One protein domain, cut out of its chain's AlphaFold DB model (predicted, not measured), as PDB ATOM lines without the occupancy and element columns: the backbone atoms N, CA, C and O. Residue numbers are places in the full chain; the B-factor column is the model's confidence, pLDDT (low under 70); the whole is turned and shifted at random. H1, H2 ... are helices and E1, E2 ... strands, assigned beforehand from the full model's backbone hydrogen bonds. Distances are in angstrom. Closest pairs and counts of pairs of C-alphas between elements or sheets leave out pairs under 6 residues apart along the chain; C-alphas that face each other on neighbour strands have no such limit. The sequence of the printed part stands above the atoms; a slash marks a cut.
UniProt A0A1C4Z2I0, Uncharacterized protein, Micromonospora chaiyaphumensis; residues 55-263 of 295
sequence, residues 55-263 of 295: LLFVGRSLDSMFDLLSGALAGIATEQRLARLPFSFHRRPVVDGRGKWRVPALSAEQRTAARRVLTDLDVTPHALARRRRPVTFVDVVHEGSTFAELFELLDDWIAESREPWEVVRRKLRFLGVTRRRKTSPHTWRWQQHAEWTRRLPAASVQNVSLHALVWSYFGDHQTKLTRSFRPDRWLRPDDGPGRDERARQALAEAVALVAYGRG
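This is residues 55 to 263 of the 295 residues of an uncharacterized protein of Micromonospora chaiyaphumensis (UniProt A0A1C4Z2I0). A strongly twisted sheet of five parallel strands forms the core, with H1 over E2 and E1 and H9 packed on H1, while H4 lies on the other side of the sheet with H2, H3, H5 and H7 round it. H8 crosses over E4, and residues 182 to 187 stick out as a loop. The printed part has 209 residues, with nine named helices and five named strands in the order E1 H1 E2 H2 H3 E3 H4 H5 E4 H6 H7 E5 H8 H9; the class is mixed. The sheet's order is E2 E1 E3 E4 E5; the whole is compact, with a radius of gyration of the C-alphas of 18.0 A and spans of 46 by 44 by 43 A.

Start at E1, residues 55 to 58; its parallel neighbour is the edge strand E2, residues 82 to 85, with N 57 and O 83 2.9 A apart. Between them in the chain, H1, residues 63 to 73, is on the sheet at a height of 9.7 A, along the strands at 12 degrees to E1 on the local plane. These three make a strand-helix-strand unit, two parallel neighbour strands with a helix between, its crossover right-handed. Next look at H2, residues 108 to 120, and H3, residues 125 to 130, neither on the sheet. E3, residues 135 to 140, is parallel to E1, with N 58 and O 138 2.8 A apart; E2, H2 H3, E3 is a split right-handed unit, with E1 between its strands. H4, residues 145 to 161, only grazes the sheet; with residues 154 to 161 alone it touches H3, about perpendicular at 82 degrees, the closest C-alphas being Pro 125 and Ile 158 at 5.1 A. H5, residues 165 to 168, touches H3, with C-alphas 129 and 168 closest at 4.9 A. E4, residues 172 to 179, is parallel to E3, with N 177 and O 139 2.8 A apart. H6, residues 190 to 193, only grazes the sheet; H7, residues 195 to 199, is only just not on it, with 4 pairs of C-alphas within 10 A. The edge strand E5, residues 205 to 210, is parallel to E4, with N 208 and O 176 2.9 A apart. Both E3, H4 H5, E4 and E4, H6 H7, E5 are right-handed units. H8, residues 212 to 221, is over E4 at a height of 8.2 A, slantwise to the strands at 57 degrees on the local plane. H9, residues 245 to 262, touches H1 with residues 254 to 262 alone, the same way at a shallow tilt of 32 degrees, with C-alphas 71 and 258 closest at 4.2 A. Every O i to N i+4 pair is within hydrogen-bond range in H1, H2, H3, H4, H8 and H9; H7 has 0 of 1, but 2 of 2 O i to N i+3 pairs, and H5 and H6 are too short for an i+4 pair.

Find C-alpha 55 at (98.087, 224.082, 331.672), where E1 begins. H4 is 24.1 A long and E4 23.0 A. H9 runs 25.7 A to C-alpha 262 at (96.587, 225.755, 313.897).

The C-alphas of Arg 98 and Gly 263 are the two farthest apart, at 58.4 A. The printed part has no cut; the links E2 to H2 and H8 to H9 are long, and in the first residues 94 to 95 pair antiparallel with 101 to 102. The mean pLDDT of the printed part is 92.7, and residues 183 to 186 are under 70.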
ATOM      1  N   LEU A  55      99.504 223.745 331.559       98.38
ATOM      2  CA  LEU A  55      98.087 224.082 331.672       98.38
ATOM      3  C   LEU A  55      97.250 222.814 331.804       98.38
ATOM      4  O   LEU A  55      97.206 221.999 330.883       98.38
ATOM      5  N   LEU A  56      96.559 222.683 332.934       98.44
ATOM      6  CA  LEU A  56      95.615 221.605 333.195       98.44
ATOM      7  C   LEU A  56      94.200 222.185 333.214       98.44
ATOM      8  O   LEU A  56      93.821 222.903 334.141       98.44
ATOM      9  N   PHE A  57      93.424 221.882 332.179       98.19
ATOM     10  CA  PHE A  57      92.043 222.340 332.046       98.19
ATOM     11  C   PHE A  57      91.129 221.494 332.924       98.19
ATOM     12  O   PHE A  57      90.949 220.308 332.661       98.19
ATOM     13  N   VAL A  58      90.593 222.096 333.985       97.81
ATOM     14  CA  VAL A  58      89.768 221.402 334.972       97.81
ATOM     15  C   VAL A  58      88.328 221.309 334.479       97.81
ATOM     16  O   VAL A  58      87.754 222.270 333.973       97.81
ATOM     17  N   GLY A  59      87.740 220.125 334.618       95.12
ATOM     18  CA  GLY A  59      86.409 219.832 334.118       95.12
ATOM     19  C   GLY A  59      86.361 219.799 332.592       95.12
ATOM     20  O   GLY A  59      87.272 219.314 331.929       95.12
ATOM     21  N   ARG A  60      85.236 220.262 332.041       95.00
ATOM     22  CA  ARG A  60      84.934 220.237 330.595       95.00
ATOM     23  C   ARG A  60      84.417 221.578 330.072       95.00
ATOM     24  O   ARG A  60      83.967 221.698 328.932       95.00
ATOM     25  N   SER A  61      84.385 222.596 330.933       95.44
ATOM     26  CA  SER A  61      83.809 223.897 330.591       95.44
ATOM     27  C   SER A  61      84.687 224.622 329.573       95.44
ATOM     28  O   SER A  61      84.162 225.168 328.614       95.44
ATOM     29  N   LEU A  62      86.012 224.521 329.713       96.69
ATOM     30  CA  LEU A  62      86.999 225.113 328.806       96.69
ATOM     31  C   LEU A  62      87.615 224.117 327.809       96.69
ATOM     32  O   LEU A  62      88.712 224.372 327.314       96.69
ATOM     33  N   ASP A  63      86.930 223.018 327.472       96.81
ATOM     34  CA  ASP A  63      87.419 222.088 326.438       96.81
ATOM     35  C   ASP A  63      87.678 222.819 325.104       96.81
ATOM     36  O   ASP A  63      88.709 222.596 324.485       96.81
ATOM     37  N   SER A  64      86.848 223.800 324.727       97.81
ATOM     38  CA  SER A  64      87.093 224.631 323.536       97.81
ATOM     39  C   SER A  64      88.382 225.445 323.587       97.81
ATOM     40  O   SER A  64      89.031 225.639 322.563       97.81
ATOM     41  N   MET A  65      88.766 225.938 324.768       98.56
ATOM     42  CA  MET A  65      90.039 226.639 324.931       98.56
ATOM     43  C   MET A  65      91.204 225.656 324.834       98.56
ATOM     44  O   MET A  65      92.210 225.967 324.200       98.56
ATOM     45  N   PHE A  66      91.059 224.471 325.430       98.00
ATOM     46  CA  PHE A  66      92.027 223.392 325.289       98.00
ATOM     47  C   PHE A  66      92.214 222.998 323.815       98.00
ATOM     48  O   PHE A  66      93.352 222.916 323.359       98.00
ATOM     49  N   ASP A  67      91.130 222.829 323.057       97.81
ATOM     50  CA  ASP A  67      91.155 222.459 321.638       97.81
ATOM     51  C   ASP A  67      91.822 223.552 320.783       97.81
ATOM     52  O   ASP A  67      92.766 223.277 320.036       97.81
ATOM     53  N   LEU A  68      91.423 224.816 320.972       98.44
ATOM     54  CA  LEU A  68      92.046 225.969 320.315       98.44
ATOM     55  C   LEU A  68      93.562 226.017 320.562       98.44
ATOM     56  O   LEU A  68      94.352 226.158 319.624       98.44
ATOM     57  N   LEU A  69      93.982 225.911 321.827       97.94
ATOM     58  CA  LEU A  69      95.395 225.987 322.198       97.94
ATOM     59  C   LEU A  69      96.186 224.765 321.729       97.94
ATOM     60  O   LEU A  69      97.341 224.913 321.336       97.94
ATOM     61  N   SER A  70      95.573 223.581 321.721       96.62
ATOM     62  CA  SER A  70      96.194 222.360 321.200       96.62
ATOM     63  C   SER A  70      96.519 222.506 319.715       96.62
ATOM     64  O   SER A  70      97.630 222.189 319.298       96.62
ATOM     65  N   GLY A  71      95.604 223.079 318.925       96.06
ATOM     66  CA  GLY A  71      95.873 223.432 317.530       96.06
ATOM     67  C   GLY A  71      96.960 224.497 317.379       96.06
ATOM     68  O   GLY A  71      97.885 224.336 316.580       96.06
ATOM     69  N   ALA A  72      96.886 225.566 318.173       96.56
ATOM     70  CA  ALA A  72      97.819 226.686 318.077       96.56
ATOM     71  C   ALA A  72      99.259 226.314 318.420       96.56
ATOM     72  O   ALA A  72     100.174 226.726 317.704       96.56
ATOM     73  N   LEU A  73      99.454 225.518 319.471       95.12
ATOM     74  CA  LEU A  73     100.771 225.084 319.930       95.12
ATOM     75  C   LEU A  73     101.293 223.850 319.181       95.12
ATOM     76  O   LEU A  73     102.479 223.540 319.292       95.12
ATOM     77  N   ALA A  74     100.466 223.169 318.379       92.38
ATOM     78  CA  ALA A  74     100.914 222.050 317.556       92.38
ATOM     79  C   ALA A  74     102.049 222.473 316.606       92.38
ATOM     80  O   ALA A  74     101.914 223.425 315.835       92.38
ATOM     81  N   GLY A  75     103.181 221.769 316.663       86.38
ATOM     82  CA  GLY A  75     104.368 222.078 315.852       86.38
ATOM     83  C   GLY A  75     105.129 223.343 316.274       86.38
ATOM     84  O   GLY A  75     106.146 223.665 315.667       86.38
ATOM     85  N   ILE A  76     104.685 224.050 317.317       89.56
ATOM     86  CA  ILE A  76     105.476 225.099 317.955       89.56
ATOM     87  C   ILE A  76     106.326 224.434 319.028       89.56
ATOM     88  O   ILE A  76     105.800 223.841 319.967       89.56
ATOM     89  N   ALA A  77     107.649 224.570 318.929       82.12
ATOM     90  CA  ALA A  77     108.528 224.166 320.016       82.12
ATOM     91  C   ALA A  77     108.145 224.970 321.266       82.12
ATOM     92  O   ALA A  77     108.370 226.175 321.336       82.12
ATOM     93  N   THR A  78     107.528 224.332 322.248       83.00
ATOM     94  CA  THR A  78     107.248 224.899 323.563       83.00
ATOM     95  C   THR A  78     107.388 223.786 324.580       83.00
ATOM     96  O   THR A  78     106.997 222.650 324.340       83.00
ATOM     97  N   GLU A  79     107.984 224.103 325.721       83.06
ATOM     98  CA  GLU A  79     108.053 223.163 326.841       83.06
ATOM     99  C   GLU A  79     106.735 223.113 327.625       83.06
ATOM    100  O   GLU A  79     106.572 222.251 328.483       83.06
ATOM    101  N   GLN A  80     105.823 224.062 327.380       87.81
ATOM    102  CA  GLN A  80     104.538 224.124 328.062       87.81
ATOM    103  C   GLN A  80     103.647 222.975 327.604       87.81
ATOM    104  O   GLN A  80     103.296 222.892 326.428       87.81
ATOM    105  N   ARG A  81     103.245 222.123 328.543       92.56
ATOM    106  CA  ARG A  81     102.289 221.047 328.278       92.56
ATOM    107  C   ARG A  81     100.859 221.553 328.426       92.56
ATOM    108  O   ARG A  81     100.573 222.386 329.289       92.56
ATOM    109  N   LEU A  82      99.967 221.015 327.601       95.69
ATOM    110  CA  LEU A  82      98.522 221.143 327.752       95.69
ATOM    111  C   LEU A  82      97.962 219.773 328.118       95.69
ATOM    112  O   LEU A  82      98.303 218.779 327.482       95.69
ATOM    113  N   ALA A  83      97.092 219.724 329.115       96.19
ATOM    114  CA  ALA A  83      96.383 218.510 329.484       96.19
ATOM    115  C   ALA A  83      94.970 218.829 329.972       96.19
ATOM    116  O   ALA A  83      94.670 219.941 330.415       96.19
ATOM    117  N   ARG A  84      94.099 217.824 329.917       96.31
ATOM    118  CA  ARG A  84      92.766 217.877 330.518       96.31
ATOM    119  C   ARG A  84      92.813 217.202 331.881       96.31
ATOM    120  O   ARG A  84      93.378 216.123 332.020       96.31
ATOM    121  N   LEU A  85      92.167 217.818 332.861       96.56
ATOM    122  CA  LEU A  85      91.848 217.232 334.153       96.56
ATOM    123  C   LEU A  85      90.316 217.167 334.247       96.56
ATOM    124  O   LEU A  85      89.702 218.102 334.756       96.56
ATOM    125  N   PRO A  86      89.664 216.097 333.760       92.56
ATOM    126  CA  PRO A  86      88.223 216.093 333.478       92.56
ATOM    127  C   PRO A  86      87.320 216.125 334.726       92.56
ATOM    128  O   PRO A  86      86.109 215.934 334.613       92.56
ATOM    129  N   PHE A  87      87.878 216.356 335.917       93.44
ATOM    130  CA  PHE A  87      87.166 216.330 337.185       93.44
ATOM    131  C   PHE A  87      85.961 217.260 337.232       93.44
ATOM    132  O   PHE A  87      86.019 218.449 336.934       93.44
ATOM    133  N   SER A  88      84.873 216.703 337.746       92.69
ATOM    134  CA  SER A  88      83.815 217.453 338.394       92.69
ATOM    135  C   SER A  88      83.739 216.981 339.838       92.69
ATOM    136  O   SER A  88      83.611 215.787 340.083       92.69
ATOM    137  N   PHE A  89      83.779 217.900 340.799       92.81
ATOM    138  CA  PHE A  89      83.563 217.574 342.215       92.81
ATOM    139  C   PHE A  89      82.080 217.625 342.605       92.81
ATOM    140  O   PHE A  89      81.729 217.476 343.771       92.81
ATOM    141  N   HIS A  90      81.182 217.811 341.632       90.69
ATOM    142  CA  HIS A  90      79.753 217.851 341.897       90.69
ATOM    143  C   HIS A  90      79.260 216.497 342.419       90.69
ATOM    144  O   HIS A  90      79.379 215.471 341.747       90.69
ATOM    145  N   ARG A  91      78.653 216.517 343.606       91.31
ATOM    146  CA  ARG A  91      78.055 215.357 344.270       91.31
ATOM    147  C   ARG A  91      76.629 215.705 344.672       91.31
ATOM    148  O   ARG A  91      76.342 216.846 345.034       91.31
ATOM    149  N   ARG A  92      75.733 214.718 344.612       87.94
ATOM    150  CA  ARG A  92      74.333 214.904 345.005       87.94
ATOM    151  C   ARG A  92      74.265 215.225 346.508       87.94
ATOM    152  O   ARG A  92      74.806 214.443 347.292       87.94
ATOM    153  N   PRO A  93      73.609 216.326 346.921       89.50
ATOM    154  CA  PRO A  93      73.368 216.595 348.332       89.50
ATOM    155  C   PRO A  93      72.552 215.473 348.977       89.50
ATOM    156  O   PRO A  93      71.648 214.912 348.355       89.50
ATOM    157  N   VAL A  94      72.860 215.171 350.233       90.69
ATOM    158  CA  VAL A  94      72.144 214.203 351.067       90.69
ATOM    159  C   VAL A  94      71.575 214.905 352.294       90.69
ATOM    160  O   VAL A  94      72.140 215.893 352.762       90.69
ATOM    161  N   VAL A  95      70.463 214.395 352.815       91.31
ATOM    162  CA  VAL A  95      69.882 214.860 354.078       91.31
ATOM    163  C   VAL A  95      70.589 214.139 355.224       91.31
ATOM    164  O   VAL A  95      70.731 212.916 355.191       91.31
ATOM    165  N   ASP A  96      71.088 214.881 356.208       86.62
ATOM    166  CA  ASP A  96      71.699 214.306 357.405       86.62
ATOM    167  C   ASP A  96      70.646 213.804 358.413       86.62
ATOM    168  O   ASP A  96      69.445 214.028 358.262       86.62
ATOM    169  N   GLY A  97      71.094 213.143 359.487       83.75
ATOM    170  CA  GLY A  97      70.207 212.643 360.548       83.75
ATOM    171  C   GLY A  97      69.449 213.732 361.327       83.75
ATOM    172  O   GLY A  97      68.689 213.408 362.231       83.75
ATOM    173  N   ARG A  98      69.660 215.015 361.005       88.50
ATOM    174  CA  ARG A  98      68.978 216.185 361.575       88.50
ATOM    175  C   ARG A  98      68.120 216.918 360.534       88.50
ATOM    176  O   ARG A  98      67.672 218.031 360.800       88.50
ATOM    177  N   GLY A  99      67.911 216.335 359.352       88.88
ATOM    178  CA  GLY A  99      67.099 216.935 358.293       88.88
ATOM    179  C   GLY A  99      67.805 218.024 357.477       88.88
ATOM    180  O   GLY A  99      67.148 218.701 356.689       88.88
ATOM    181  N   LYS A 100      69.122 218.229 357.632       90.12
ATOM    182  CA  LYS A 100      69.873 219.266 356.904       90.12
ATOM    183  C   LYS A 100      70.540 218.712 355.651       90.12
ATOM    184  O   LYS A 100      71.172 217.660 355.678       90.12
ATOM    185  N   TRP A 101      70.450 219.463 354.557       90.31
ATOM    186  CA  TRP A 101      71.162 219.150 353.320       90.31
ATOM    187  C   TRP A 101      72.665 219.381 353.478       90.31
ATOM    188  O   TRP A 101      73.094 220.458 353.889       90.31
ATOM    189  N   ARG A 102      73.467 218.385 353.096       90.38
ATOM    190  CA  ARG A 102      74.927 218.483 353.020       90.38
ATOM    191  C   ARG A 102      75.464 217.783 351.781       90.38
ATOM    192  O   ARG A 102      74.915 216.776 351.337       90.38
ATOM    193  N   VAL A 103      76.569 218.282 351.241       89.19
ATOM    194  CA  VAL A 103      77.329 217.559 350.217       89.19
ATOM    195  C   VAL A 103      78.213 216.533 350.935       89.19
ATOM    196  O   VAL A 103      78.935 216.914 351.857       89.19
ATOM    197  N   PRO A 104      78.157 215.238 350.585       91.38
ATOM    198  CA  PRO A 104      79.028 214.247 351.208       91.38
ATOM    199  C   PRO A 104      80.495 214.511 350.841       91.38
ATOM    200  O   PRO A 104      80.792 214.920 349.714       91.38
ATOM    201  N   ALA A 105      81.404 214.255 351.784       92.19
ATOM    202  CA  ALA A 105      82.839 214.224 351.514       92.19
ATOM    203  C   ALA A 105      83.188 213.058 350.575       92.19
ATOM    204  O   ALA A 105      82.440 212.081 350.481       92.19
ATOM    205  N   LEU A 106      84.338 213.143 349.902       93.81
ATOM    206  CA  LEU A 106      84.853 212.033 349.100       93.81
ATOM    207  C   LEU A 106      85.110 210.798 349.979       93.81
ATOM    208  O   LEU A 106      85.615 210.911 351.100       93.81
ATOM    209  N   SER A 107      84.803 209.607 349.464       93.81
ATOM    210  CA  SER A 107      85.232 208.351 350.088       93.81
ATOM    211  C   SER A 107      86.750 208.151 349.946       93.81
ATOM    212  O   SER A 107      87.414 208.828 349.157       93.81
ATOM    213  N   ALA A 108      87.325 207.210 350.701       93.75
ATOM    214  CA  ALA A 108      88.744 206.863 350.570       93.75
ATOM    215  C   ALA A 108      89.087 206.327 349.165       93.75
ATOM    216  O   ALA A 108      90.117 206.692 348.597       93.75
ATOM    217  N   GLU A 109      88.190 205.533 348.577       93.38
ATOM    218  CA  GLU A 109      88.318 205.028 347.205       93.38
ATOM    219  C   GLU A 109      88.257 206.167 346.185       93.38
ATOM    220  O   GLU A 109      89.099 206.236 345.295       93.38
ATOM    221  N   GLN A 110      87.335 207.122 346.353       94.88
ATOM    222  CA  GLN A 110      87.242 208.293 345.475       94.88
ATOM    223  C   GLN A 110      88.482 209.187 345.572       94.88
ATOM    224  O   GLN A 110      88.974 209.652 344.546       94.88
ATOM    225  N   ARG A 111      89.024 209.406 346.779       95.50
ATOM    226  CA  ARG A 111      90.305 210.112 346.949       95.50
ATOM    227  C   ARG A 111      91.442 209.376 346.244       95.50
ATOM    228  O   ARG A 111      92.224 210.010 345.544       95.50
ATOM    229  N   THR A 112      91.512 208.054 346.388       94.81
ATOM    230  CA  THR A 112      92.524 207.218 345.721       94.81
ATOM    231  C   THR A 112      92.409 207.310 344.199       94.81
ATOM    232  O   THR A 112      93.407 207.561 343.526       94.81
ATOM    233  N   ALA A 113      91.195 207.205 343.659       94.25
ATOM    234  CA  ALA A 113      90.936 207.343 342.230       94.25
ATOM    235  C   ALA A 113      91.343 208.726 341.703       94.25
ATOM    236  O   ALA A 113      92.034 208.836 340.691       94.25
ATOM    237  N   ALA A 114      90.987 209.795 342.422       95.56
ATOM    238  CA  ALA A 114      91.378 211.147 342.042       95.56
ATOM    239  C   ALA A 114      92.907 211.334 342.061       95.56
ATOM    240  O   ALA A 114      93.479 211.908 341.134       95.56
ATOM    241  N   ARG A 115      93.596 210.799 343.077       96.38
ATOM    242  CA  ARG A 115      95.067 210.811 343.139       96.38
ATOM    243  C   ARG A 115      95.702 210.029 341.990       96.38
ATOM    244  O   ARG A 115      96.740 210.457 341.491       96.38
ATOM    245  N   ARG A 116      95.083 208.939 341.522       94.75
ATOM    246  CA  ARG A 116      95.564 208.189 340.350       94.75
ATOM    247  C   ARG A 116      95.511 209.037 339.076       94.75
ATOM    248  O   ARG A 116      96.540 209.197 338.437       94.75
ATOM    249  N   VAL A 117      94.389 209.705 338.797       94.94
ATOM    250  CA  VAL A 117      94.282 210.627 337.642       94.94
ATOM    251  C   VAL A 117      95.306 211.763 337.719       94.94
ATOM    252  O   VAL A 117      95.907 212.136 336.716       94.94
ATOM    253  N   LEU A 118      95.533 212.322 338.910       97.19
ATOM    254  CA  LEU A 118      96.560 213.348 339.112       97.19
ATOM    255  C   LEU A 118      97.979 212.796 338.911       97.19
ATOM    256  O   LEU A 118      98.834 213.500 338.378       97.19
ATOM    257  N   THR A 119      98.223 211.541 339.293       96.38
ATOM    258  CA  THR A 119      99.500 210.846 339.064       96.38
ATOM    259  C   THR A 119      99.781 210.691 337.574       96.38
ATOM    260  O   THR A 119     100.885 211.014 337.144       96.38
ATOM    261  N   ASP A 120      98.782 210.301 336.779       94.12
ATOM    262  CA  ASP A 120      98.912 210.146 335.321       94.12
ATOM    263  C   ASP A 120      99.263 211.470 334.614       94.12
ATOM    264  O   ASP A 120      99.837 211.482 333.526       94.12
ATOM    265  N   LEU A 121      98.960 212.603 335.257       95.31
ATOM    266  CA  LEU A 121      99.287 213.953 334.793       95.31
ATOM    267  C   LEU A 121     100.551 214.542 335.444       95.31
ATOM    268  O   LEU A 121     100.818 215.736 335.286       95.31
ATOM    269  N   ASP A 122     101.322 213.737 336.179       95.94
ATOM    270  CA  ASP A 122     102.521 214.157 336.920       95.94
ATOM    271  C   ASP A 122     102.242 215.289 337.939       95.94
ATOM    272  O   ASP A 122     103.034 216.210 338.173       95.94
ATOM    273  N   VAL A 123     101.060 215.232 338.560       97.56
ATOM    274  CA  VAL A 123     100.614 216.113 339.648       97.56
ATOM    275  C   VAL A 123     100.587 215.322 340.953       97.56
ATOM    276  O   VAL A 123      99.554 215.133 341.590       97.56
ATOM    277  N   THR A 124     101.759 214.847 341.362       97.88
ATOM    278  CA  THR A 124     101.973 214.220 342.672       97.88
ATOM    279  C   THR A 124     102.710 215.186 343.601       97.88
ATOM    280  O   THR A 124     103.434 216.056 343.107       97.88
ATOM    281  N   PRO A 125     102.612 215.050 344.937       97.88
ATOM    282  CA  PRO A 125     103.409 215.859 345.861       97.88
ATOM    283  C   PRO A 125     104.909 215.827 345.528       97.88
ATOM    284  O   PRO A 125     105.566 216.868 345.483       97.88
ATOM    285  N   HIS A 126     105.425 214.640 345.200       97.62
ATOM    286  CA  HIS A 126     106.826 214.427 344.851       97.62
ATOM    287  C   HIS A 126     107.245 215.156 343.568       97.62
ATOM    288  O   HIS A 126     108.277 215.839 343.549       97.62
ATOM    289  N   ALA A 127     106.435 215.038 342.511       97.38
ATOM    290  CA  ALA A 127     106.661 215.708 341.235       97.38
ATOM    291  C   ALA A 127     106.531 217.229 341.373       97.38
ATOM    292  O   ALA A 127     107.375 217.986 340.886       97.38
ATOM    293  N   LEU A 128     105.522 217.699 342.112       97.88
ATOM    294  CA  LEU A 128     105.315 219.116 342.399       97.88
ATOM    295  C   LEU A 128     106.501 219.738 343.138       97.88
ATOM    296  O   LEU A 128     106.886 220.856 342.809       97.88
ATOM    297  N   ALA A 129     107.122 219.036 344.085       97.12
ATOM    298  CA  ALA A 129     108.288 219.552 344.802       97.12
ATOM    299  C   ALA A 129     109.524 219.732 343.897       97.12
ATOM    300  O   ALA A 129     110.370 220.586 344.167       97.12
ATOM    301  N   ARG A 130     109.631 218.957 342.810       96.62
ATOM    302  CA  ARG A 130     110.841 218.871 341.968       96.62
ATOM    303  C   ARG A 130     110.692 219.508 340.590       96.62
ATOM    304  O   ARG A 130     111.692 219.802 339.935       96.62
ATOM    305  N   ARG A 131     109.466 219.764 340.137       94.62
ATOM    306  CA  ARG A 131     109.219 220.331 338.808       94.62
ATOM    307  C   ARG A 131     109.817 221.726 338.650       94.62
ATOM    308  O   ARG A 131     109.752 222.592 339.532       94.62
ATOM    309  N   ARG A 132     110.353 221.995 337.459       93.56
ATOM    310  CA  ARG A 132     110.938 223.304 337.122       93.56
ATOM    311  C   ARG A 132     109.861 224.383 336.993       93.56
ATOM    312  O   ARG A 132     110.007 225.462 337.565       93.56
ATOM    313  N   ARG A 133     108.767 224.065 336.301       93.62
ATOM    314  CA  ARG A 133     107.659 224.972 335.954       93.62
ATOM    315  C   ARG A 133     106.439 224.689 336.835       93.62
ATOM    316  O   ARG A 133     106.304 223.549 337.261       93.62
ATOM    317  N   PRO A 134     105.566 225.661 337.136       96.62
ATOM    318  CA  PRO A 134     104.343 225.386 337.891       96.62
ATOM    319  C   PRO A 134     103.334 224.553 337.078       96.62
ATOM    320  O   PRO A 134     103.429 224.491 335.856       96.62
ATOM    321  N   VAL A 135     102.354 223.950 337.751       98.19
ATOM    322  CA  VAL A 135     101.063 223.567 337.153       98.19
ATOM    323  C   VAL A 135     100.099 224.721 337.324       98.19
ATOM    324  O   VAL A 135      99.986 225.279 338.417       98.19
ATOM    325  N   THR A 136      99.394 225.053 336.253       98.62
ATOM    326  CA  THR A 136      98.306 226.022 336.263       98.62
ATOM    327  C   THR A 136      97.005 225.311 335.944       98.62
ATOM    328  O   THR A 136      96.773 224.902 334.807       98.62
ATOM    329  N   PHE A 137      96.141 225.201 336.946       98.62
ATOM    330  CA  PHE A 137      94.771 224.743 336.777       98.62
ATOM    331  C   PHE A 137      93.920 225.866 336.192       98.62
ATOM    332  O   PHE A 137      93.930 226.982 336.714       98.62
ATOM    333  N   VAL A 138      93.189 225.581 335.119       98.56
ATOM    334  CA  VAL A 138      92.358 226.561 334.407       98.56
ATOM    335  C   VAL A 138      90.918 226.058 334.361       98.56
ATOM    336  O   VAL A 138      90.689 224.924 333.956       98.56
ATOM    337  N   ASP A 139      89.951 226.883 334.761       96.88
ATOM    338  CA  ASP A 139      88.523 226.524 334.754       96.88
ATOM    339  C   ASP A 139      87.639 227.755 334.514       96.88
ATOM    340  O   ASP A 139      88.046 228.891 334.776       96.88
ATOM    341  N   VAL A 140      86.409 227.529 334.049       93.81
ATOM    342  CA  VAL A 140      85.316 228.502 334.134       93.81
ATOM    343  C   VAL A 140      84.878 228.599 335.592       93.81
ATOM    344  O   VAL A 140      84.428 227.622 336.182       93.81
ATOM    345  N   VAL A 141      84.952 229.793 336.181       92.06
ATOM    346  CA  VAL A 141      84.648 229.977 337.605       92.06
ATOM    347  C   VAL A 141      83.393 230.816 337.816       92.06
ATOM    348  O   VAL A 141      83.378 232.014 337.520       92.06
ATOM    349  N   HIS A 142      82.358 230.179 338.379       86.88
ATOM    350  CA  HIS A 142      81.211 230.857 338.992       86.88
ATOM    351  C   HIS A 142      81.522 231.200 340.459       86.88
ATOM    352  O   HIS A 142      81.685 232.370 340.791       86.88
ATOM    353  N   GLU A 143      81.694 230.173 341.302       86.12
ATOM    354  CA  GLU A 143      81.919 230.311 342.756       86.12
ATOM    355  C   GLU A 143      83.293 229.822 343.241       86.12
ATOM    356  O   GLU A 143      83.734 230.203 344.319       86.12
ATOM    357  N   GLY A 144      83.997 229.008 342.446       88.62
ATOM    358  CA  GLY A 144      85.342 228.509 342.769       88.62
ATOM    359  C   GLY A 144      85.379 227.202 343.569       88.62
ATOM    360  O   GLY A 144      86.462 226.764 343.951       88.62
ATOM    361  N   SER A 145      84.233 226.550 343.786       89.31
ATOM    362  CA  SER A 145      84.128 225.289 344.541       89.31
ATOM    363  C   SER A 145      84.973 224.152 343.955       89.31
ATOM    364  O   SER A 145      85.656 223.463 344.703       89.31
ATOM    365  N   THR A 146      85.017 224.002 342.626       93.56
ATOM    366  CA  THR A 146      85.884 223.018 341.949       93.56
ATOM    367  C   THR A 146      87.358 223.202 342.315       93.56
ATOM    368  O   THR A 146      88.051 222.229 342.601       93.56
ATOM    369  N   PHE A 147      87.849 224.445 342.325       96.50
ATOM    370  CA  PHE A 147      89.233 224.729 342.702       96.50
ATOM    371  C   PHE A 147      89.484 224.533 344.194       96.50
ATOM    372  O   PHE A 147      90.560 224.059 344.540       96.50
ATOM    373  N   ALA A 148      88.514 224.856 345.055       95.50
ATOM    374  CA  ALA A 148      88.622 224.596 346.489       95.50
ATOM    375  C   ALA A 148      88.791 223.098 346.773       95.50
ATOM    376  O   ALA A 148      89.763 222.706 347.402       95.50
ATOM    377  N   GLU A 149      87.922 222.262 346.208       95.56
ATOM    378  CA  GLU A 149      87.967 220.806 346.388       95.56
ATOM    379  C   GLU A 149      89.244 220.183 345.807       95.56
ATOM    380  O   GLU A 149      89.849 219.298 346.413       95.56
ATOM    381  N   LEU A 150      89.689 220.658 344.637       97.50
ATOM    382  CA  LEU A 150      90.956 220.223 344.052       97.50
ATOM    383  C   LEU A 150      92.146 220.617 344.935       97.50
ATOM    384  O   LEU A 150      93.067 219.822 345.115       97.50
ATOM    385  N   PHE A 151      92.139 221.839 345.468       97.50
ATOM    386  CA  PHE A 151      93.181 222.303 346.371       97.50
ATOM    387  C   PHE A 151      93.196 221.488 347.666       97.50
ATOM    388  O   PHE A 151      94.265 221.044 348.056       97.50
ATOM    389  N   GLU A 152      92.043 221.251 348.293       96.31
ATOM    390  CA  GLU A 152      91.920 220.437 349.510       96.31
ATOM    391  C   GLU A 152      92.452 219.016 349.286       96.31
ATOM    392  O   GLU A 152      93.289 218.545 350.051       96.31
ATOM    393  N   LEU A 153      92.075 218.371 348.174       97.06
ATOM    394  CA  LEU A 153      92.595 217.051 347.808       97.06
ATOM    395  C   LEU A 153      94.129 217.033 347.689       97.06
ATOM    396  O   LEU A 153      94.773 216.079 348.135       97.06
ATOM    397  N   LEU A 154      94.706 218.050 347.040       97.81
ATOM    398  CA  LEU A 154      96.155 218.176 346.877       97.81
ATOM    399  C   LEU A 154      96.838 218.476 348.208       97.81
ATOM    400  O   LEU A 154      97.871 217.883 348.500       97.81
ATOM    401  N   ASP A 155      96.279 219.383 348.999       96.88
ATOM    402  CA  ASP A 155      96.846 219.825 350.264       96.88
ATOM    403  C   ASP A 155      96.912 218.685 351.282       96.88
ATOM    404  O   ASP A 155      97.984 218.430 351.833       96.88
ATOM    405  N   ASP A 156      95.820 217.928 351.428       96.56
ATOM    406  CA  ASP A 156      95.778 216.721 352.255       96.56
ATOM    407  C   ASP A 156      96.847 215.718 351.799       96.56
ATOM    408  O   ASP A 156      97.611 215.180 352.601       96.56
ATOM    409  N   TRP A 157      96.966 215.500 350.486       97.88
ATOM    410  CA  TRP A 157      97.940 214.557 349.940       97.88
ATOM    411  C   TRP A 157      99.394 215.014 350.132       97.88
ATOM    412  O   TRP A 157     100.277 214.193 350.402       97.88
ATOM    413  N   ILE A 158      99.662 216.315 350.018       97.00
ATOM    414  CA  ILE A 158     100.985 216.900 350.265       97.00
ATOM    415  C   ILE A 158     101.351 216.767 351.745       97.00
ATOM    416  O   ILE A 158     102.474 216.358 352.048       97.00
ATOM    417  N   ALA A 159     100.411 217.054 352.647       95.94
ATOM    418  CA  ALA A 159     100.603 216.904 354.085       95.94
ATOM    419  C   ALA A 159     100.901 215.444 354.464       95.94
ATOM    420  O   ALA A 159     101.867 215.178 355.181       95.94
ATOM    421  N   GLU A 160     100.139 214.490 353.919       96.75
ATOM    422  CA  GLU A 160     100.373 213.052 354.104       96.75
ATOM    423  C   GLU A 160     101.749 212.609 353.582       96.75
ATOM    424  O   GLU A 160     102.441 211.828 354.234       96.75
ATOM    425  N   SER A 161     102.167 213.134 352.426       95.50
ATOM    426  CA  SER A 161     103.436 212.771 351.775       95.50
ATOM    427  C   SER A 161     104.658 213.469 352.380       95.50
ATOM    428  O   SER A 161     105.785 213.137 352.019       95.50
ATOM    429  N   ARG A 162     104.450 214.433 353.289       94.81
ATOM    430  CA  ARG A 162     105.498 215.228 353.957       94.81
ATOM    431  C   ARG A 162     106.458 215.942 352.995       94.81
ATOM    432  O   ARG A 162     107.606 216.210 353.345       94.81
ATOM    433  N   GLU A 163     105.995 216.269 351.793       96.31
ATOM    434  CA  GLU A 163     106.767 217.087 350.853       96.31
ATOM    435  C   GLU A 163     106.776 218.557 351.328       96.31
ATOM    436  O   GLU A 163     105.826 219.018 351.969       96.31
ATOM    437  N   PRO A 164     107.844 219.327 351.052       95.44
ATOM    438  CA  PRO A 164     108.020 220.656 351.623       95.44
ATOM    439  C   PRO A 164     106.994 221.646 351.058       95.44
ATOM    440  O   PRO A 164     107.133 222.151 349.938       95.44
ATOM    441  N   TRP A 165     105.987 221.977 351.872       96.56
ATOM    442  CA  TRP A 165     104.882 222.866 351.502       96.56
ATOM    443  C   TRP A 165     105.343 224.198 350.891       96.56
ATOM    444  O   TRP A 165     104.827 224.619 349.856       96.56
ATOM    445  N   GLU A 166     106.365 224.841 351.468       96.06
ATOM    446  CA  GLU A 166     106.881 226.126 350.973       96.06
ATOM    447  C   GLU A 166     107.450 226.062 349.549       96.06
ATOM    448  O   GLU A 166     107.445 227.069 348.832       96.06
ATOM    449  N   VAL A 167     107.909 224.886 349.116       96.44
ATOM    450  CA  VAL A 167     108.340 224.649 347.736       96.44
ATOM    451  C   VAL A 167     107.123 224.366 346.862       96.44
ATOM    452  O   VAL A 167     106.924 225.048 345.854       96.44
ATOM    453  N   VAL A 168     106.280 223.413 347.267       97.31
ATOM    454  CA  VAL A 168     105.127 222.946 346.482       97.31
ATOM    455  C   VAL A 168     104.125 224.069 346.209       97.31
ATOM    456  O   VAL A 168     103.682 224.236 345.072       97.31
ATOM    457  N   ARG A 169     103.827 224.927 347.191       96.94
ATOM    458  CA  ARG A 169     102.847 226.020 347.044       96.94
ATOM    459  C   ARG A 169     103.224 227.061 345.985       96.94
ATOM    460  O   ARG A 169     102.364 227.767 345.470       96.94
ATOM    461  N   ARG A 170     104.509 227.156 345.621       96.25
ATOM    462  CA  ARG A 170     105.004 228.032 344.538       96.25
ATOM    463  C   ARG A 170     104.893 227.381 343.156       96.25
ATOM    464  O   ARG A 170     105.129 228.039 342.145       96.25
ATOM    465  N   LYS A 171     104.559 226.090 343.112       97.50
ATOM    466  CA  LYS A 171     104.408 225.269 341.903       97.50
ATOM    467  C   LYS A 171     102.945 225.008 341.551       97.50
ATOM    468  O   LYS A 171     102.685 224.428 340.504       97.50
ATOM    469  N   LEU A 172     102.015 225.473 342.381       98.06
ATOM    470  CA  LEU A 172     100.578 225.434 342.139       98.06
ATOM    471  C   LEU A 172     100.080 226.816 341.727       98.06
ATOM    472  O   LEU A 172     100.402 227.819 342.370       98.06
ATOM    473  N   ARG A 173      99.283 226.863 340.661       98.44
ATOM    474  CA  ARG A 173      98.581 228.059 340.193       98.44
ATOM    475  C   ARG A 173      97.152 227.706 339.800       98.44
ATOM    476  O   ARG A 173      96.890 226.614 339.307       98.44
ATOM    477  N   PHE A 174      96.251 228.656 339.990       98.25
ATOM    478  CA  PHE A 174      94.834 228.561 339.678       98.25
ATOM    479  C   PHE A 174      94.426 229.804 338.899       98.25
ATOM    480  O   PHE A 174      94.617 230.936 339.351       98.25
ATOM    481  N   LEU A 175      93.878 229.588 337.712       97.69
ATOM    482  CA  LEU A 175      93.472 230.643 336.809       97.69
ATOM    483  C   LEU A 175      91.985 230.505 336.500       97.69
ATOM    484  O   LEU A 175      91.568 229.633 335.740       97.69
ATOM    485  N   GLY A 176      91.184 231.371 337.113       97.25
ATOM    486  CA  GLY A 176      89.742 231.384 336.915       97.25
ATOM    487  C   GLY A 176      89.343 232.216 335.702       97.25
ATOM    488  O   GLY A 176      89.596 233.421 335.658       97.25
ATOM    489  N   VAL A 177      88.661 231.605 334.739       97.25
ATOM    490  CA  VAL A 177      87.969 232.327 333.672       97.25
ATOM    491  C   VAL A 177      86.608 232.770 334.202       97.25
ATOM    492  O   VAL A 177      85.700 231.964 334.407       97.25
ATOM    493  N   THR A 178      86.468 234.064 334.477       95.31
ATOM    494  CA  THR A 178      85.281 234.639 335.117       95.31
ATOM    495  C   THR A 178      84.435 235.432 334.132       95.31
ATOM    496  O   THR A 178      84.919 235.984 333.140       95.31
ATOM    497  N   ARG A 179      83.135 235.526 334.426       92.25
ATOM    498  CA  ARG A 179      82.204 236.340 333.646       92.25
ATOM    499  C   ARG A 179      82.630 237.808 333.695       92.25
ATOM    500  O   ARG A 179      82.662 238.400 334.777       92.25
ATOM    501  N   ARG A 180      82.905 238.421 332.540       88.44
ATOM    502  CA  ARG A 180      83.167 239.862 332.423       88.44
ATOM    503  C   ARG A 180      81.922 240.615 332.896       88.44
ATOM    504  O   ARG A 180      80.826 240.435 332.371       88.44
ATOM    505  N   ARG A 181      82.089 241.431 333.934       80.19
ATOM    506  CA  ARG A 181      81.073 242.348 334.470       80.19
ATOM    507  C   ARG A 181      81.584 243.779 334.296       80.19
ATOM    508  O   ARG A 181      82.773 243.970 334.046       80.19
ATOM    509  N   LYS A 182      80.707 244.777 334.446       70.56
ATOM    510  CA  LYS A 182      81.140 246.179 334.555       70.56
ATOM    511  C   LYS A 182      82.191 246.287 335.666       70.56
ATOM    512  O   LYS A 182      81.963 245.785 336.769       70.56
ATOM    513  N   THR A 183      83.332 246.899 335.363       65.88
ATOM    514  CA  THR A 183      84.433 247.067 336.316       65.88
ATOM    515  C   THR A 183      83.981 247.976 337.457       65.88
ATOM    516  O   THR A 183      83.604 249.118 337.224       65.88
ATOM    517  N   SER A 184      84.001 247.467 338.688       61.94
ATOM    518  CA  SER A 184      83.708 248.226 339.906       61.94
ATOM    519  C   SER A 184      84.652 247.777 341.028       61.94
ATOM    520  O   SER A 184      84.992 246.590 341.089       61.94
ATOM    521  N   PRO A 185      85.063 248.670 341.949       62.38
ATOM    522  CA  PRO A 185      85.779 248.275 343.166       62.38
ATOM    523  C   PRO A 185      85.036 247.203 343.979       62.38
ATOM    524  O   PRO A 185      85.669 246.388 344.641       62.38
ATOM    525  N   HIS A 186      83.703 247.153 343.869       63.69
ATOM    526  CA  HIS A 186      82.836 246.186 344.547       63.69
ATOM    527  C   HIS A 186      82.529 244.938 343.709       63.69
ATOM    528  O   HIS A 186      81.638 244.159 344.051       63.69
ATOM    529  N   THR A 187      83.213 244.734 342.577       70.75
ATOM    530  CA  THR A 187      83.036 243.506 341.801       70.75
ATOM    531  C   THR A 187      83.476 242.314 342.643       70.75
ATOM    532  O   THR A 187      84.659 242.157 342.925       70.75
ATOM    533  N   TRP A 188      82.511 241.465 342.995       76.75
ATOM    534  CA  TRP A 188      82.739 240.195 343.678       76.75
ATOM    535  C   TRP A 188      83.769 239.339 342.927       76.75
ATOM    536  O   TRP A 188      83.664 239.156 341.708       76.75
ATOM    537  N   ARG A 189      84.763 238.815 343.650       80.25
ATOM    538  CA  ARG A 189      85.820 237.948 343.112       80.25
ATOM    539  C   ARG A 189      85.899 236.683 343.950       80.25
ATOM    540  O   ARG A 189      86.215 236.764 345.132       80.25
ATOM    541  N   TRP A 190      85.677 235.528 343.332       86.94
ATOM    542  CA  TRP A 190      85.616 234.242 344.030       86.94
ATOM    543  C   TRP A 190      86.822 233.991 344.945       86.94
ATOM    544  O   TRP A 190      86.648 233.567 346.084       86.94
ATOM    545  N   GLN A 191      88.034 234.354 344.513       85.44
ATOM    546  CA  GLN A 191      89.241 234.121 345.302       85.44
ATOM    547  C   GLN A 191      89.291 234.941 346.600       85.44
ATOM    548  O   GLN A 191      89.927 234.523 347.558       85.44
ATOM    549  N   GLN A 192      88.604 236.089 346.674       83.69
ATOM    550  CA  GLN A 192      88.542 236.897 347.902       83.69
ATOM    551  C   GLN A 192      87.692 236.232 348.990       83.69
ATOM    552  O   GLN A 192      87.855 236.538 350.170       83.69
ATOM    553  N   HIS A 193      86.814 235.312 348.590       83.19
ATOM    554  CA  HIS A 193      85.899 234.584 349.462       83.19
ATOM    555  C   HIS A 193      86.312 233.120 349.662       83.19
ATOM    556  O   HIS A 193      85.606 232.368 350.325       83.19
ATOM    557  N   ALA A 194      87.459 232.720 349.112       88.31
ATOM    558  CA  ALA A 194      87.999 231.375 349.216       88.31
ATOM    559  C   ALA A 194      89.256 231.393 350.099       88.31
ATOM    560  O   ALA A 194      90.344 231.743 349.637       88.31
ATOM    561  N   GLU A 195      89.115 231.037 351.380       90.75
ATOM    562  CA  GLU A 195      90.192 231.163 352.377       90.75
ATOM    563  C   GLU A 195      91.463 230.396 352.004       90.75
ATOM    564  O   GLU A 195      92.570 230.888 352.234       90.75
ATOM    565  N   TRP A 196      91.313 229.238 351.352       94.44
ATOM    566  CA  TRP A 196      92.427 228.399 350.908       94.44
ATOM    567  C   TRP A 196      93.411 229.145 349.998       94.44
ATOM    568  O   TRP A 196      94.611 228.878 350.027       94.44
ATOM    569  N   THR A 197      92.940 230.145 349.245       94.81
ATOM    570  CA  THR A 197      93.786 230.929 348.334       94.81
ATOM    571  C   THR A 197      94.869 231.714 349.077       94.81
ATOM    572  O   THR A 197      95.944 231.935 348.524       94.81
ATOM    573  N   ARG A 198      94.647 232.060 350.356       94.31
ATOM    574  CA  ARG A 198      95.630 232.752 351.213       94.31
ATOM    575  C   ARG A 198      96.850 231.889 351.533       94.31
ATOM    576  O   ARG A 198      97.888 232.412 351.929       94.31
ATOM    577  N   ARG A 199      96.745 230.570 351.353       96.06
ATOM    578  CA  ARG A 199      97.860 229.632 351.539       96.06
ATOM    579  C   ARG A 199      98.822 229.625 350.353       96.06
ATOM    580  O   ARG A 199      99.934 229.108 350.477       96.06
ATOM    581  N   LEU A 200      98.436 230.223 349.229       96.88
ATOM    582  CA  LEU A 200      99.259 230.359 348.034       96.88
ATOM    583  C   LEU A 200      99.815 231.784 347.899       96.88
ATOM    584  O   LEU A 200      99.237 232.737 348.424       96.88
ATOM    585  N   PRO A 201     100.930 231.974 347.170       95.38
ATOM    586  CA  PRO A 201     101.351 233.305 346.750       95.38
ATOM    587  C   PRO A 201     100.240 234.021 345.967       95.38
ATOM    588  O   PRO A 201      99.565 233.406 345.144       95.38
ATOM    589  N   ALA A 202     100.095 235.337 346.144       90.38
ATOM    590  CA  ALA A 202      99.032 236.108 345.485       90.38
ATOM    591  C   ALA A 202      99.061 235.994 343.946       90.38
ATOM    592  O   ALA A 202      98.020 235.945 343.300       90.38
ATOM    593  N   ALA A 203     100.253 235.883 343.352       90.88
ATOM    594  CA  ALA A 203     100.419 235.695 341.911       90.88
ATOM    595  C   ALA A 203      99.994 234.299 341.408       90.88
ATOM    596  O   ALA A 203      99.882 234.102 340.195       90.88
ATOM    597  N   SER A 204      99.771 233.334 342.305       95.38
ATOM    598  CA  SER A 204      99.354 231.976 341.953       95.38
ATOM    599  C   SER A 204      97.853 231.853 341.721       95.38
ATOM    600  O   SER A 204      97.452 230.915 341.045       95.38
ATOM    601  N   VAL A 205      97.026 232.772 342.230       95.94
ATOM    602  CA  VAL A 205      95.567 232.741 342.032       95.94
ATOM    603  C   VAL A 205      95.134 233.991 341.281       95.94
ATOM    604  O   VAL A 205      95.113 235.094 341.824       95.94
ATOM    605  N   GLN A 206      94.806 233.827 340.005       94.69
ATOM    606  CA  GLN A 206      94.483 234.935 339.109       94.69
ATOM    607  C   GLN A 206      93.172 234.688 338.368       94.69
ATOM    608  O   GLN A 206      92.674 233.568 338.308       94.69
ATOM    609  N   ASN A 207      92.637 235.751 337.765       94.12
ATOM    610  CA  ASN A 207      91.463 235.668 336.903       94.12
ATOM    611  C   ASN A 207      91.766 236.193 335.506       94.12
ATOM    612  O   ASN A 207      92.556 237.123 335.347       94.12
ATOM    613  N   VAL A 208      91.050 235.666 334.521       94.38
ATOM    614  CA  VAL A 208      90.881 236.258 333.191       94.38
ATOM    615  C   VAL A 208      89.385 236.435 332.965       94.38
ATOM    616  O   VAL A 208      88.606 235.548 333.294       94.38
ATOM    617  N   SER A 209      88.963 237.580 332.435       93.31
ATOM    618  CA  SER A 209      87.549 237.807 332.143       93.31
ATOM    619  C   SER A 209      87.202 237.404 330.712       93.31
ATOM    620  O   SER A 209      87.916 237.742 329.765       93.31
ATOM    621  N   LEU A 210      86.069 236.730 330.560       95.81
ATOM    622  CA  LEU A 210      85.488 236.333 329.281       95.81
ATOM    623  C   LEU A 210      84.137 237.023 329.093       95.81
ATOM    624  O   LEU A 210      83.423 237.243 330.076       95.81
ATOM    625  N   HIS A 211      83.790 237.392 327.859       95.12
ATOM    626  CA  HIS A 211      82.507 238.025 327.565       95.12
ATOM    627  C   HIS A 211      81.334 237.212 328.130       95.12
ATOM    628  O   HIS A 211      81.362 235.984 328.138       95.12
ATOM    629  N   ALA A 212      80.316 237.896 328.660       93.94
ATOM    630  CA  ALA A 212      79.317 237.260 329.515       93.94
ATOM    631  C   ALA A 212      78.512 236.164 328.800       93.94
ATOM    632  O   ALA A 212      78.259 235.121 329.402       93.94
ATOM    633  N   LEU A 213      78.161 236.388 327.530       95.38
ATOM    634  CA  LEU A 213      77.450 235.401 326.714       95.38
ATOM    635  C   LEU A 213      78.329 234.187 326.408       95.38
ATOM    636  O   LEU A 213      77.877 233.059 326.552       95.38
ATOM    637  N   VAL A 214      79.601 234.405 326.065       97.25
ATOM    638  CA  VAL A 214      80.549 233.323 325.757       97.25
ATOM    639  C   VAL A 214      80.871 232.500 327.006       97.25
ATOM    640  O   VAL A 214      80.908 231.273 326.966       97.25
ATOM    641  N   TRP A 215      81.032 233.169 328.149       97.19
ATOM    642  CA  TRP A 215      81.213 232.519 329.444       97.19
ATOM    643  C   TRP A 215      80.031 231.600 329.784       97.19
ATOM    644  O   TRP A 215      80.251 230.454 330.172       97.19
ATOM    645  N   SER A 216      78.793 232.076 329.600       95.69
ATOM    646  CA  SER A 216      77.590 231.272 329.867       95.69
ATOM    647  C   SER A 216      77.415 230.159 328.838       95.69
ATOM    648  O   SER A 216      77.078 229.037 329.199       95.69
ATOM    649  N   TYR A 217      77.745 230.407 327.569       97.06
ATOM    650  CA  TYR A 217      77.757 229.360 326.556       97.06
ATOM    651  C   TYR A 217      78.654 228.187 326.977       97.06
ATOM    652  O   TYR A 217      78.179 227.056 327.061       97.06
ATOM    653  N   PHE A 218      79.910 228.444 327.351       96.56
ATOM    654  CA  PHE A 218      80.829 227.387 327.781       96.56
ATOM    655  C   PHE A 218      80.452 226.727 329.112       96.56
ATOM    656  O   PHE A 218      80.696 225.529 329.278       96.56
ATOM    657  N   GLY A 219      79.889 227.470 330.065       92.75
ATOM    658  CA  GLY A 219      79.477 226.924 331.360       92.75
ATOM    659  C   GLY A 219      78.195 226.089 331.293       92.75
ATOM    660  O   GLY A 219      78.131 225.013 331.892       92.75
ATOM    661  N   ASP A 220      77.208 226.559 330.527       93.38
ATOM    662  CA  ASP A 220      75.806 226.174 330.711       93.38
ATOM    663  C   ASP A 220      75.181 225.521 329.468       93.38
ATOM    664  O   ASP A 220      74.353 224.618 329.601       93.38
ATOM    665  N   HIS A 221      75.558 225.959 328.262       94.50
ATOM    666  CA  HIS A 221      74.791 225.663 327.040       94.50
ATOM    667  C   HIS A 221      75.527 224.811 326.008       94.50
ATOM    668  O   HIS A 221      74.886 224.112 325.226       94.50
ATOM    669  N   GLN A 222      76.856 224.855 325.993       95.31
ATOM    670  CA  GLN A 222      77.645 224.140 325.005       95.31
ATOM    671  C   GLN A 222      77.462 222.627 325.151       95.31
ATOM    672  O   GLN A 222      77.700 222.047 326.219       95.31
ATOM    673  N   THR A 223      77.125 221.969 324.043       94.25
ATOM    674  CA  THR A 223      77.149 220.510 323.945       94.25
ATOM    675  C   THR A 223      78.580 220.017 324.132       94.25
ATOM    676  O   THR A 223      79.482 220.362 323.378       94.25
ATOM    677  N   LYS A 224      78.804 219.199 325.160       92.94
ATOM    678  CA  LYS A 224      80.144 218.721 325.511       92.94
ATOM    679  C   LYS A 224      80.410 217.350 324.912       92.94
ATOM    680  O   LYS A 224      79.566 216.462 325.007       92.94
ATOM    681  N   LEU A 225      81.627 217.163 324.417       91.06
ATOM    682  CA  LEU A 225      82.087 215.895 323.850       91.06
ATOM    683  C   LEU A 225      82.238 214.776 324.873       91.06
ATOM    684  O   LEU A 225      82.000 213.615 324.558       91.06
ATOM    685  N   THR A 226      82.634 215.116 326.098       91.25
ATOM    686  CA  THR A 226      82.789 214.137 327.173       91.25
ATOM    687  C   THR A 226      81.697 214.290 328.219       91.25
ATOM    688  O   THR A 226      81.243 215.398 328.547       91.25
ATOM    689  N   ARG A 227      81.288 213.160 328.801       89.94
ATOM    690  CA  ARG A 227      80.410 213.148 329.975       89.94
ATOM    691  C   ARG A 227      81.093 213.849 331.154       89.94
ATOM    692  O   ARG A 227      82.313 213.980 331.209       89.94
ATOM    693  N   SER A 228      80.286 214.336 332.093       91.06
ATOM    694  CA  SER A 228      80.807 214.899 333.341       91.06
ATOM    695  C   SER A 228      81.431 213.783 334.183       91.06
ATOM    696  O   SER A 228      80.750 212.809 334.505       91.06
ATOM    697  N   PHE A 229      82.709 213.923 334.540       93.50
ATOM    698  CA  PHE A 229      83.446 212.926 335.316       93.50
ATOM    699  C   PHE A 229      83.378 213.247 336.812       93.50
ATOM    700  O   PHE A 229      84.284 213.846 337.397       93.50
ATOM    701  N   ARG A 230      82.228 212.915 337.398       93.44
ATOM    702  CA  ARG A 230      81.896 213.130 338.813       93.44
ATOM    703  C   ARG A 230      82.418 211.996 339.702       93.44
ATOM    704  O   ARG A 230      82.732 210.931 339.174       93.44
ATOM    705  N   PRO A 231      82.461 212.157 341.039       93.62
ATOM    706  CA  PRO A 231      83.052 211.154 341.926       93.62
ATOM    707  C   PRO A 231      82.373 209.779 341.894       93.62
ATOM    708  O   PRO A 231      83.013 208.772 342.179       93.62
ATOM    709  N   ASP A 232      81.094 209.698 341.524       89.25
ATOM    710  CA  ASP A 232      80.376 208.436 341.291       89.25
ATOM    711  C   ASP A 232      80.805 207.714 339.998       89.25
ATOM    712  O   ASP A 232      80.542 206.521 339.838       89.25
ATOM    713  N   ARG A 233      81.471 208.427 339.082       91.00
ATOM    714  CA  ARG A 233      82.018 207.914 337.820       91.00
ATOM    715  C   ARG A 233      83.511 207.611 337.876       91.00
ATOM    716  O   ARG A 233      83.965 206.843 337.045       91.00
ATOM    717  N   TRP A 234      84.260 208.139 338.847       91.94
ATOM    718  CA  TRP A 234      85.706 207.878 338.964       91.94
ATOM    719  C   TRP A 234      86.057 206.405 339.187       91.94
ATOM    720  O   TRP A 234      87.172 205.995 338.899       91.94
ATOM    721  N   LEU A 235      85.107 205.633 339.713       89.06
ATOM    722  CA  LEU A 235      85.257 204.211 340.031       89.06
ATOM    723  C   LEU A 235      84.567 203.303 339.004       89.06
ATOM    724  O   LEU A 235      84.411 202.110 339.245       89.06
ATOM    725  N   ARG A 236      84.059 203.866 337.903       89.31
ATOM    726  CA  ARG A 236      83.352 203.113 336.865       89.31
ATOM    727  C   ARG A 236      84.180 203.102 335.582       89.31
ATOM    728  O   ARG A 236      84.822 204.113 335.295       89.31
ATOM    729  N   PRO A 237      84.119 202.017 334.793       85.94
ATOM    730  CA  PRO A 237      84.670 202.015 333.446       85.94
ATOM    731  C   PRO A 237      84.082 203.152 332.610       85.94
ATOM    732  O   PRO A 237      82.932 203.561 332.817       85.94
ATOM    733  N   ASP A 238      84.867 203.648 331.657       86.00
ATOM    734  CA  ASP A 238      84.354 204.606 330.688       86.00
ATOM    735  C   ASP A 238      83.376 203.918 329.725       86.00
ATOM    736  O   ASP A 238      83.620 202.814 329.240       86.00
ATOM    737  N   ASP A 239      82.268 204.600 329.429       84.88
ATOM    738  CA  ASP A 239      81.228 204.097 328.521       84.88
ATOM    739  C   ASP A 239      81.634 204.272 327.034       84.88
ATOM    740  O   ASP A 239      80.874 203.919 326.129       84.88
ATOM    741  N   GLY A 240      82.814 204.850 326.775       86.19
ATOM    742  CA  GLY A 240      83.324 205.172 325.450       86.19
ATOM    743  C   GLY A 240      82.713 206.443 324.837       86.19
ATOM    744  O   GLY A 240      81.920 207.157 325.466       86.19
ATOM    745  N   PRO A 241      83.083 206.762 323.584       87.06
ATOM    746  CA  PRO A 241      82.610 207.962 322.906       87.06
ATOM    747  C   PRO A 241      81.111 207.916 322.598       87.06
ATOM    748  O   PRO A 241      80.590 206.932 322.068       87.06
ATOM    749  N   GLY A 242      80.431 209.045 322.815       85.00
ATOM    750  CA  GLY A 242      79.107 209.268 322.235       85.00
ATOM    751  C   GLY A 242      79.172 209.273 320.703       85.00
ATOM    752  O   GLY A 242      80.125 209.787 320.119       85.00
ATOM    753  N   ARG A 243      78.159 208.700 320.046       85.75
ATOM    754  CA  ARG A 243      78.044 208.641 318.572       85.75
ATOM    755  C   ARG A 243      76.735 209.232 318.037       85.75
ATOM    756  O   ARG A 243      76.431 209.107 316.853       85.75
ATOM    757  N   ASP A 244      75.951 209.849 318.915       88.94
ATOM    758  CA  ASP A 244      74.714 210.526 318.535       88.94
ATOM    759  C   ASP A 244      74.992 211.840 317.779       88.94
ATOM    760  O   ASP A 244      76.135 212.280 317.633       88.94
ATOM    761  N   GLU A 245      73.931 212.460 317.261       89.62
ATOM    762  CA  GLU A 245      74.019 213.724 316.519       89.62
ATOM    763  C   GLU A 245      74.687 214.834 317.344       89.62
ATOM    764  O   GLU A 245      75.514 215.583 316.834       89.62
ATOM    765  N   ARG A 246      74.394 214.897 318.647       90.94
ATOM    766  CA  ARG A 246      74.967 215.901 319.551       90.94
ATOM    767  C   ARG A 246      76.472 215.711 319.723       90.94
ATOM    768  O   ARG A 246      77.215 216.688 319.698       90.94
ATOM    769  N   ALA A 247      76.930 214.470 319.873       90.69
ATOM    770  CA  ALA A 247      78.347 214.146 319.941       90.69
ATOM    771  C   ALA A 247      79.059 214.478 318.624       90.69
ATOM    772  O   ALA A 247      80.155 215.031 318.660       90.69
ATOM    773  N   ARG A 248      78.427 214.216 317.469       90.31
ATOM    774  CA  ARG A 248      78.971 214.591 316.152       90.31
ATOM    775  C   ARG A 248      79.080 216.107 315.975       90.31
ATOM    776  O   ARG A 248      80.130 216.578 315.549       90.31
ATOM    777  N   GLN A 249      78.067 216.872 316.380       90.88
ATOM    778  CA  GLN A 249      78.109 218.342 316.362       90.88
ATOM    779  C   GLN A 249      79.217 218.896 317.260       90.88
ATOM    780  O   GLN A 249      80.022 219.716 316.825       90.88
ATOM    781  N   ALA A 250      79.310 218.403 318.497       93.50
ATOM    782  CA  ALA A 250      80.359 218.828 319.414       93.50
ATOM    783  C   ALA A 250      81.758 218.455 318.890       93.50
ATOM    784  O   ALA A 250      82.708 219.208 319.091       93.50
ATOM    785  N   LEU A 251      81.885 217.318 318.187       93.56
ATOM    786  CA  LEU A 251      83.137 216.865 317.577       93.56
ATOM    787  C   LEU A 251      83.549 217.785 316.434       93.56
ATOM    788  O   LEU A 251      84.709 218.188 316.380       93.56
ATOM    789  N   ALA A 252      82.603 218.152 315.569       93.00
ATOM    790  CA  ALA A 252      82.833 219.103 314.491       93.00
ATOM    791  C   ALA A 252      83.324 220.452 315.034       93.00
ATOM    792  O   ALA A 252      84.326 220.973 314.547       93.00
ATOM    793  N   GLU A 253      82.692 220.980 316.088       95.12
ATOM    794  CA  GLU A 253      83.114 222.230 316.734       95.12
ATOM    795  C   GLU A 253      84.542 222.148 317.290       95.12
ATOM    796  O   GLU A 253      85.367 223.023 317.029       95.12
ATOM    797  N   ALA A 254      84.871 221.072 318.007       95.81
ATOM    798  CA  ALA A 254      86.209 220.877 318.558       95.81
ATOM    799  C   ALA A 254      87.286 220.757 317.465       95.81
ATOM    800  O   ALA A 254      88.371 221.323 317.591       95.81
ATOM    801  N   VAL A 255      86.979 220.069 316.362       94.44
ATOM    802  CA  VAL A 255      87.875 219.954 315.201       94.44
ATOM    803  C   VAL A 255      88.067 221.306 314.521       94.44
ATOM    804  O   VAL A 255      89.203 221.673 314.217       94.44
ATOM    805  N   ALA A 256      86.993 222.077 314.342       95.06
ATOM    806  CA  ALA A 256      87.067 223.426 313.791       95.06
ATOM    807  C   ALA A 256      87.920 224.355 314.672       95.06
ATOM    808  O   ALA A 256      88.721 225.130 314.150       95.06
ATOM    809  N   LEU A 257      87.837 224.231 316.000       97.50
ATOM    810  CA  LEU A 257      88.673 224.991 316.935       97.50
ATOM    811  C   LEU A 257      90.157 224.636 316.829       97.50
ATOM    812  O   LEU A 257      91.000 225.536 316.795       97.50
ATOM    813  N   VAL A 258      90.490 223.345 316.731       96.75
ATOM    814  CA  VAL A 258      91.875 222.906 316.505       96.75
ATOM    815  C   VAL A 258      92.395 223.420 315.163       96.75
ATOM    816  O   VAL A 258      93.510 223.942 315.094       96.75
ATOM    817  N   ALA A 259      91.595 223.306 314.099       95.25
ATOM    818  CA  ALA A 259      91.958 223.779 312.768       95.25
ATOM    819  C   ALA A 259      92.186 225.300 312.749       95.25
ATOM    820  O   ALA A 259      93.217 225.763 312.256       95.25
ATOM    821  N   TYR A 260      91.281 226.068 313.361       97.25
ATOM    822  CA  TYR A 260      91.414 227.516 313.499       97.25
ATOM    823  C   TYR A 260      92.674 227.891 314.288       97.25
ATOM    824  O   TYR A 260      93.460 228.724 313.832       97.25
ATOM    825  N   GLY A 261      92.907 227.244 315.437       97.12
ATOM    826  CA  GLY A 261      94.087 227.474 316.271       97.12
ATOM    827  C   GLY A 261      95.391 227.194 315.531       97.12
ATOM    828  O   GLY A 261      96.335 227.974 315.636       97.12
ATOM    829  N   ARG A 262      95.435 226.120 314.736       95.62
ATOM    830  CA  ARG A 262      96.587 225.755 313.897       95.62
ATOM    831  C   ARG A 262      96.854 226.765 312.781       95.62
ATOM    832  O   ARG A 262      98.007 226.957 312.397       95.62
ATOM    833  N   GLY A 263      95.803 227.390 312.256       95.56
ATOM    834  CA  GLY A 263      95.886 228.388 311.199       95.56
ATOM    835  C   GLY A 263      96.607 229.670 311.630       95.56
ATOM    836  O   GLY A 263      96.605 230.070 312.794       95.56
TER     837      GLY A 263